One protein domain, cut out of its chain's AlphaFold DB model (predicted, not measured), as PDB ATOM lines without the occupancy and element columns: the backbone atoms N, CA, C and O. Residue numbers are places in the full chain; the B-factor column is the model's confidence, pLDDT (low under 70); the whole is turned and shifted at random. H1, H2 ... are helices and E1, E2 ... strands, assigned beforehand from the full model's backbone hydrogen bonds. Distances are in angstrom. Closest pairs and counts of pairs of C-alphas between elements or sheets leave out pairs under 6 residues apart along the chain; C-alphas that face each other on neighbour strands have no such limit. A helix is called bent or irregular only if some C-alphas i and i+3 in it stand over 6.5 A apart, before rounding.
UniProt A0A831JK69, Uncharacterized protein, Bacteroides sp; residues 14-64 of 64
ATOM      1  N   ILE A  14     -50.565 -30.914  -9.211       78.25
ATOM      2  CA  ILE A  14     -50.536 -29.556  -9.740       78.25
ATOM      3  C   ILE A  14     -49.405 -29.470 -10.750       78.25
ATOM      4  O   ILE A  14     -48.228 -29.381 -10.398       78.25
ATOM      5  N   LYS A  15     -49.753 -29.482 -12.031       77.31
ATOM      6  CA  LYS A  15     -48.779 -29.282 -13.105       77.31
ATOM      7  C   LYS A  15     -48.432 -27.800 -13.165       77.31
ATOM      8  O   LYS A  15     -49.269 -26.977 -13.517       77.31
ATOM      9  N   LEU A  16     -47.192 -27.456 -12.838       76.31
ATOM     10  CA  LEU A  16     -46.711 -26.070 -12.866       76.31
ATOM     11  C   LEU A  16     -46.364 -25.628 -14.292       76.31
ATOM     12  O   LEU A  16     -46.066 -24.458 -14.518       76.31
ATOM     13  N   TYR A  17     -46.370 -26.576 -15.242       72.62
ATOM     14  CA  TYR A  17     -46.046 -26.400 -16.661       72.62
ATOM     15  C   TYR A  17     -44.736 -25.633 -16.922       72.62
ATOM     16  O   TYR A  17     -44.491 -25.164 -18.029       72.62
ATOM     17  N   SER A  18     -43.862 -25.549 -15.916       70.50
ATOM     18  CA  SER A  18     -42.705 -24.655 -15.899       70.50
ATOM     19  C   SER A  18     -41.445 -25.412 -15.527       70.50
ATOM     20  O   SER A  18     -41.463 -26.318 -14.692       70.50
ATOM     21  N   LYS A  19     -40.333 -25.058 -16.177       68.50
ATOM     22  CA  LYS A  19     -39.021 -25.682 -15.933       68.50
ATOM     23  C   LYS A  19     -38.386 -25.194 -14.634       68.50
ATOM     24  O   LYS A  19     -37.565 -25.904 -14.057       68.50
ATOM     25  N   ARG A  20     -38.749 -23.984 -14.210       67.69
ATOM     26  CA  ARG A  20     -38.352 -23.365 -12.949       67.69
ATOM     27  C   ARG A  20     -39.604 -22.845 -12.265       67.69
ATOM     28  O   ARG A  20     -40.358 -22.073 -12.852       67.69
ATOM     29  N   ALA A  21     -39.818 -23.315 -11.050       70.25
ATOM     30  CA  ALA A  21     -40.888 -22.865 -10.190       70.25
ATOM     31  C   ALA A  21     -40.295 -22.665  -8.798       70.25
ATOM     32  O   ALA A  21     -39.682 -23.581  -8.252       70.25
ATOM     33  N   GLU A  22     -40.448 -21.467  -8.256       72.25
ATOM     34  CA  GLU A  22     -40.118 -21.153  -6.873       72.25
ATOM     35  C   GLU A  22     -41.416 -21.168  -6.073       72.25
ATOM     36  O   GLU A  22     -42.339 -20.390  -6.333       72.25
ATOM     37  N   LEU A  23     -41.509 -22.094  -5.117       74.19
ATOM     38  CA  LEU A  23     -42.567 -22.043  -4.118       74.19
ATOM     39  C   LEU A  23     -42.288 -20.845  -3.213       74.19
ATOM     40  O   LEU A  23     -41.275 -20.816  -2.519       74.19
ATOM     41  N   LEU A  24     -43.194 -19.871  -3.222       75.06
ATOM     42  CA  LEU A  24     -43.146 -18.741  -2.294       75.06
ATOM     43  C   LEU A  24     -43.813 -19.086  -0.960       75.06
ATOM     44  O   LEU A  24     -43.587 -18.414   0.041       75.06
ATOM     45  N   THR A  25     -44.636 -20.136  -0.934       72.00
ATOM     46  CA  THR A  25     -45.301 -20.608   0.276       72.00
ATOM     47  C   THR A  25     -44.524 -21.742   0.934       72.00
ATOM     48  O   THR A  25     -44.138 -22.727   0.306       72.00
ATOM     49  N   THR A  26     -44.321 -21.618   2.242       66.94
ATOM     50  CA  THR A  26     -43.704 -22.649   3.076       66.94
ATOM     51  C   THR A  26     -44.773 -23.642   3.525       66.94
ATOM     52  O   THR A  26     -45.470 -23.411   4.514       66.94
ATOM     53  N   HIS A  27     -44.928 -24.736   2.782       73.56
ATOM     54  CA  HIS A  27     -45.767 -25.868   3.182       73.56
ATOM     55  C   HIS A  27     -44.912 -26.952   3.858       73.56
ATOM     56  O   HIS A  27     -43.706 -27.030   3.602       73.56
ATOM     57  N   PRO A  28     -45.496 -27.805   4.717       78.12
ATOM     58  CA  PRO A  28     -44.755 -28.901   5.327       78.12
ATOM     59  C   PRO A  28     -44.273 -29.878   4.245       78.12
ATOM     60  O   PRO A  28     -45.083 -30.447   3.516       78.12
ATOM     61  N   ALA A  29     -42.956 -30.088   4.152       66.69
ATOM     62  CA  ALA A  29     -42.311 -30.890   3.102       66.69
ATOM     63  C   ALA A  29     -42.734 -32.376   3.072       66.69
ATOM     64  O   ALA A  29     -42.448 -33.069   2.106       66.69
ATOM     65  N   GLY A  30     -43.430 -32.870   4.103       74.19
ATOM     66  CA  GLY A  30     -44.028 -34.213   4.114       74.19
ATOM     67  C   GLY A  30     -45.418 -34.299   3.467       74.19
ATOM     68  O   GLY A  30     -45.927 -35.395   3.248       74.19
ATOM     69  N   SER A  31     -46.044 -33.158   3.164       80.88
ATOM     70  CA  SER A  31     -47.413 -33.093   2.631       80.88
ATOM     71  C   SER A  31     -47.482 -32.989   1.103       80.88
ATOM     72  O   SER A  31     -48.570 -33.105   0.529       80.88
ATOM     73  N   TYR A  32     -46.335 -32.794   0.439       83.31
ATOM     74  CA  TYR A  32     -46.213 -32.714  -1.013       83.31
ATOM     75  C   TYR A  32     -44.813 -33.100  -1.507       83.31
ATOM     76  O   TYR A  32     -43.827 -32.989  -0.788       83.31
ATOM     77  N   GLU A  33     -44.731 -33.471  -2.778       83.38
ATOM     78  CA  GLU A  33     -43.512 -33.803  -3.502       83.38
ATOM     79  C   GLU A  33     -43.454 -33.023  -4.816       83.38
ATOM     80  O   GLU A  33     -44.438 -32.914  -5.543       83.38
ATOM     81  N   LEU A  34     -42.286 -32.485  -5.156       79.44
ATOM     82  CA  LEU A  34     -42.042 -31.874  -6.461       79.44
ATOM     83  C   LEU A  34     -41.440 -32.928  -7.387       79.44
ATOM     84  O   LEU A  34     -40.276 -33.296  -7.253       79.44
ATOM     85  N   VAL A  35     -42.234 -33.395  -8.344       83.81
ATOM     86  CA  VAL A  35     -41.813 -34.363  -9.357       83.81
ATOM     87  C   VAL A  35     -41.634 -33.671 -10.699       83.81
ATOM     88  O   VAL A  35     -42.358 -32.742 -11.052       83.81
ATOM     89  N   LYS A  36     -40.644 -34.107 -11.472       83.25
ATOM     90  CA  LYS A  36     -40.433 -33.600 -12.825       83.25
ATOM     91  C   LYS A  36     -41.119 -34.539 -13.807       83.25
ATOM     92  O   LYS A  36     -40.815 -35.727 -13.838       83.25
ATOM     93  N   ASP A  37     -42.050 -34.008 -14.583       79.25
ATOM     94  CA  ASP A  37     -42.766 -34.763 -15.605       79.25
ATOM     95  C   ASP A  37     -41.848 -35.094 -16.797       79.25
ATOM     96  O   ASP A  37     -40.826 -34.432 -17.010       79.25
ATOM     97  N   ALA A  38     -42.230 -36.074 -17.624       75.94
ATOM     98  CA  ALA A  38     -41.490 -36.497 -18.819       75.94
ATOM     99  C   ALA A  38     -41.218 -35.346 -19.809       75.94
ATOM    100  O   ALA A  38     -40.241 -35.376 -20.556       75.94
ATOM    101  N   LYS A  39     -42.040 -34.289 -19.780       75.44
ATOM    102  CA  LYS A  39     -41.837 -33.057 -20.566       75.44
ATOM    103  C   LYS A  39     -40.813 -32.082 -19.963       75.44
ATOM    104  O   LYS A  39     -40.629 -30.981 -20.481       75.44
ATOM    105  N   GLY A  40     -40.162 -32.447 -18.860       77.38
ATOM    106  CA  GLY A  40     -39.214 -31.600 -18.135       77.38
ATOM    107  C   GLY A  40     -39.868 -30.461 -17.348       77.38
ATOM    108  O   GLY A  40     -39.172 -29.525 -16.954       77.38
ATOM    109  N   GLN A  41     -41.182 -30.530 -17.143       83.19
ATOM    110  CA  GLN A  41     -41.971 -29.566 -16.376       83.19
ATOM    111  C   GLN A  41     -42.047 -30.007 -14.914       83.19
ATOM    112  O   GLN A  41     -42.054 -31.203 -14.634       83.19
ATOM    113  N   LEU A  42     -42.098 -29.057 -13.986       81.50
ATOM    114  CA  LEU A  42     -42.324 -29.349 -12.574       81.50
ATOM    115  C   LEU A  42     -43.811 -29.609 -12.319       81.50
ATOM    116  O   LEU A  42     -44.678 -28.863 -12.778       81.50
ATOM    117  N   THR A  43     -44.088 -30.656 -11.558       83.25
ATOM    118  CA  THR A  43     -45.413 -31.043 -11.091       83.25
ATOM    119  C   THR A  43     -45.338 -31.203  -9.583       83.25
ATOM    120  O   THR A  43     -44.505 -31.940  -9.066       83.25
ATOM    121  N   LEU A  44     -46.196 -30.497  -8.862       81.69
ATOM    122  CA  LEU A  44     -46.315 -30.624  -7.421       81.69
ATOM    123  C   LEU A  44     -47.387 -31.666  -7.111       81.69
ATOM    124  O   LEU A  44     -48.560 -31.477  -7.414       81.69
ATOM    125  N   LYS A  45     -46.976 -32.783  -6.529       85.12
ATOM    126  CA  LYS A  45     -47.836 -33.881  -6.114       85.12
ATOM    127  C   LYS A  45     -48.105 -33.777  -4.623       85.12
ATOM    128  O   LYS A  45     -47.209 -33.945  -3.813       85.12
ATOM    129  N   ILE A  46     -49.338 -33.496  -4.253       83.00
ATOM    130  CA  ILE A  46     -49.774 -33.397  -2.867       83.00
ATOM    131  C   ILE A  46     -50.098 -34.805  -2.363       83.00
ATOM    132  O   ILE A  46     -51.071 -35.426  -2.793       83.00
ATOM    133  N   THR A  47     -49.300 -35.318  -1.431       82.88
ATOM    134  CA  THR A  47     -49.570 -36.592  -0.748       82.88
ATOM    135  C   THR A  47     -50.714 -36.443   0.249       82.88
ATOM    136  O   THR A  47     -51.618 -37.282   0.272       82.88
ATOM    137  N   ASN A  48     -50.734 -35.339   1.004       83.31
ATOM    138  CA  ASN A  48     -51.740 -35.059   2.030       83.31
ATOM    139  C   ASN A  48     -52.345 -33.655   1.875       83.31
ATOM    140  O   ASN A  48     -51.831 -32.701   2.458       83.31
ATOM    141  N   PRO A  49     -53.472 -33.501   1.152       76.75
ATOM    142  CA  PRO A  49     -54.087 -32.193   0.935       76.75
ATOM    143  C   PRO A  49     -54.561 -31.552   2.237       76.75
ATOM    144  O   PRO A  49     -54.362 -30.360   2.430       76.75
ATOM    145  N   THR A  50     -55.125 -32.321   3.167       79.19
ATOM    146  CA  THR A  50     -55.589 -31.775   4.449       79.19
ATOM    147  C   THR A  50     -54.456 -31.107   5.220       79.19
ATOM    148  O   THR A  50     -54.637 -29.996   5.696       79.19
ATOM    149  N   GLU A  51     -53.287 -31.746   5.297       80.25
ATOM    150  CA  GLU A  51     -52.102 -31.206   5.975       80.25
ATOM    151  C   GLU A  51     -51.486 -30.039   5.192       80.25
ATOM    152  O   GLU A  51     -51.170 -28.997   5.767       80.25
ATOM    153  N   PHE A  52     -51.401 -30.181   3.867       78.25
ATOM    154  CA  PHE A  52     -50.867 -29.168   2.962       78.25
ATOM    155  C   PHE A  52     -51.647 -27.845   3.046       78.25
ATOM    156  O   PHE A  52     -51.048 -26.773   3.173       78.25
ATOM    157  N   TRP A  53     -52.982 -27.927   3.039       78.31
ATOM    158  CA  TRP A  53     -53.902 -26.789   3.128       78.31
ATOM    159  C   TRP A  53     -54.216 -26.363   4.571       78.31
ATOM    160  O   TRP A  53     -54.890 -25.349   4.766       78.31
ATOM    161  N   SER A  54     -53.740 -27.111   5.576       78.00
ATOM    162  CA  SER A  54     -53.912 -26.770   6.996       78.00
ATOM    163  C   SER A  54     -53.095 -25.535   7.370       78.00
ATOM    164  O   SER A  54     -53.568 -24.670   8.102       78.00
ATOM    165  N   VAL A  55     -51.875 -25.434   6.828       73.25
ATOM    166  CA  VAL A  55     -50.960 -24.317   7.105       73.25
ATOM    167  C   VAL A  55     -51.342 -23.080   6.294       73.25
ATOM    168  O   VAL A  55     -51.464 -21.993   6.850       73.25
ATOM    169  N   SER A  56     -51.583 -23.255   4.992       68.25
ATOM    170  CA  SER A  56     -51.947 -22.166   4.084       68.25
ATOM    171  C   SER A  56     -52.968 -22.653   3.067       68.25
ATOM    172  O   SER A  56     -52.683 -23.554   2.285       68.25
ATOM    173  N   ARG A  57     -54.145 -22.013   3.027       72.94
ATOM    174  CA  ARG A  57     -55.200 -22.267   2.021       72.94
ATOM    175  C   ARG A  57     -54.873 -21.732   0.623       72.94
ATOM    176  O   ARG A  57     -55.658 -21.912  -0.301       72.94
ATOM    177  N   TYR A  58     -53.730 -21.071   0.483       72.06
ATOM    178  CA  TYR A  58     -53.250 -20.493  -0.760       72.06
ATOM    179  C   TYR A  58     -51.855 -21.025  -1.044       72.06
ATOM    180  O   TYR A  58     -50.991 -21.016  -0.170       72.06
ATOM    181  N   LEU A  59     -51.661 -21.470  -2.279       74.38
ATOM    182  CA  LEU A  59     -50.383 -21.908  -2.811       74.38
ATOM    183  C   LEU A  59     -49.934 -20.858  -3.822       74.38
ATOM    184  O   LEU A  59     -50.598 -20.654  -4.838       74.38
ATOM    185  N   VAL A  60     -48.829 -20.177  -3.528       79.62
ATOM    186  CA  VAL A  60     -48.255 -19.171  -4.426       79.62
ATOM    187  C   VAL A  60     -46.961 -19.727  -4.984       79.62
ATOM    188  O   VAL A  60     -46.022 -20.033  -4.247       79.62
ATOM    189  N   ILE A  61     -46.928 -19.868  -6.302       74.62
ATOM    190  CA  ILE A  61     -45.779 -20.398  -7.021       74.62
ATOM    191  C   ILE A  61     -45.397 -19.391  -8.086       74.62
ATOM    192  O   ILE A  61     -46.216 -19.012  -8.924       74.62
ATOM    193  N   GLN A  62     -44.142 -18.967  -8.051       74.25
ATOM    194  CA  GLN A  62     -43.571 -18.128  -9.083       74.25
ATOM    195  C   GLN A  62     -42.941 -19.019 -10.146       74.25
ATOM    196  O   GLN A  62     -41.961 -19.717  -9.894       74.25
ATOM    197  N   VAL A  63     -43.507 -18.991 -11.345       74.56
ATOM    198  CA  VAL A  63     -42.943 -19.658 -12.519       74.56
ATOM    199  C   VAL A  63     -42.129 -18.667 -13.355       74.56
ATOM    200  O   VAL A  63     -42.497 -17.496 -13.450       74.56
ATOM    201  N   LYS A  64     -41.011 -19.124 -13.932       63.88
ATOM    202  CA  LYS A  64     -40.107 -18.336 -14.793       63.88
ATOM    203  C   LYS A  64     -39.808 -19.053 -16.103       63.88
ATOM    204  O   LYS A  64     -39.672 -20.301 -16.082       63.88
TER     205      LYS A  64
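Overview. This is residues 14 to 64 of the 64 residues of an uncharacterized protein of Bacteroides sp (UniProt A0A831JK69). Two small two-stranded ribbons, the hairpin of E2 and E3 and the pair of E1 and E4, run along the two long sides of an elongated body, with few contacts between them; the short helix H1 sits at one end, where the chain passes from E3 to E4. The first printed residues, 14 to 15, pair with residues 43 to 44 of E3 before the chain goes over to E1. The printed part has 51 residues, with one named helix and four named strands in the order E1, E2, E3, H1, E4; both sheets are antiparallel. The class is mixed, helices and strands, with 23 residues, under half, in named elements. The whole is compact, with a radius of gyration of the C-alphas of 10.7 A and spans of 30 by 19 by 13 A.

Along the chain. Start at C-alpha 14, at (-50.536, -29.556, -9.740), and go on to C-alpha 21 at (-40.888, -22.865, -10.190), where E1, residues 21 to 23, begins; it is 6.4 A long. Next find E2, residues 32 to 36, 13.2 A from first to last C-alpha, and E3, residues 42 to 46, 12.9 A. H1, residues 49 to 55, measures 10.5 A; it is neither bent nor irregular, but only just: C-alphas 52 and 55 are 6.4 A apart. E4, residues 61 to 63, is 6.2 A long and ends at C-alpha 63, at (-42.943, -19.658, -12.519).

Arrangement. Look first at residues 14 to 15, which form a short antiparallel pairing with residues 43 to 44 of E3. E1 and E4 are antiparallel neighbours at 162 degrees between their directions; N 22 and O 62 are within hydrogen-bond range at 2.8 A. E1 and E2 are apart, while the closest C-alphas of E1 and E3, those of Ala 21 and Leu 42, are 7.1 A apart. E2 and E3 form a hairpin, antiparallel at 154 degrees; here N 33 and O 45 are 2.7 A apart and N 43 and O 35 2.8 A, both within hydrogen-bond range. The closest C-alphas of E3 and H1 are those of Ile 46 and Phe 52, at 7.3 A. In H1, 2 of 3 O i to N i+4 pairs are within hydrogen-bond range. E4 is apart from both E2 and E3, and E1 is apart from H1.

Size, cuts and confidence. The two C-alphas farthest apart, those of Lys 39 and Ser 54, are 30.7 A from each other. The printed part has no cut and ends at Lys 64, the chain's last residue. The links E2 to E3, E3 to H1 and H1 to E4 are tight, and E1 to E2 is short. The mean pLDDT of the printed part is 76.5; look for values under 70 at residues 19 to 20, 26, 29, 56 and 64 of this model.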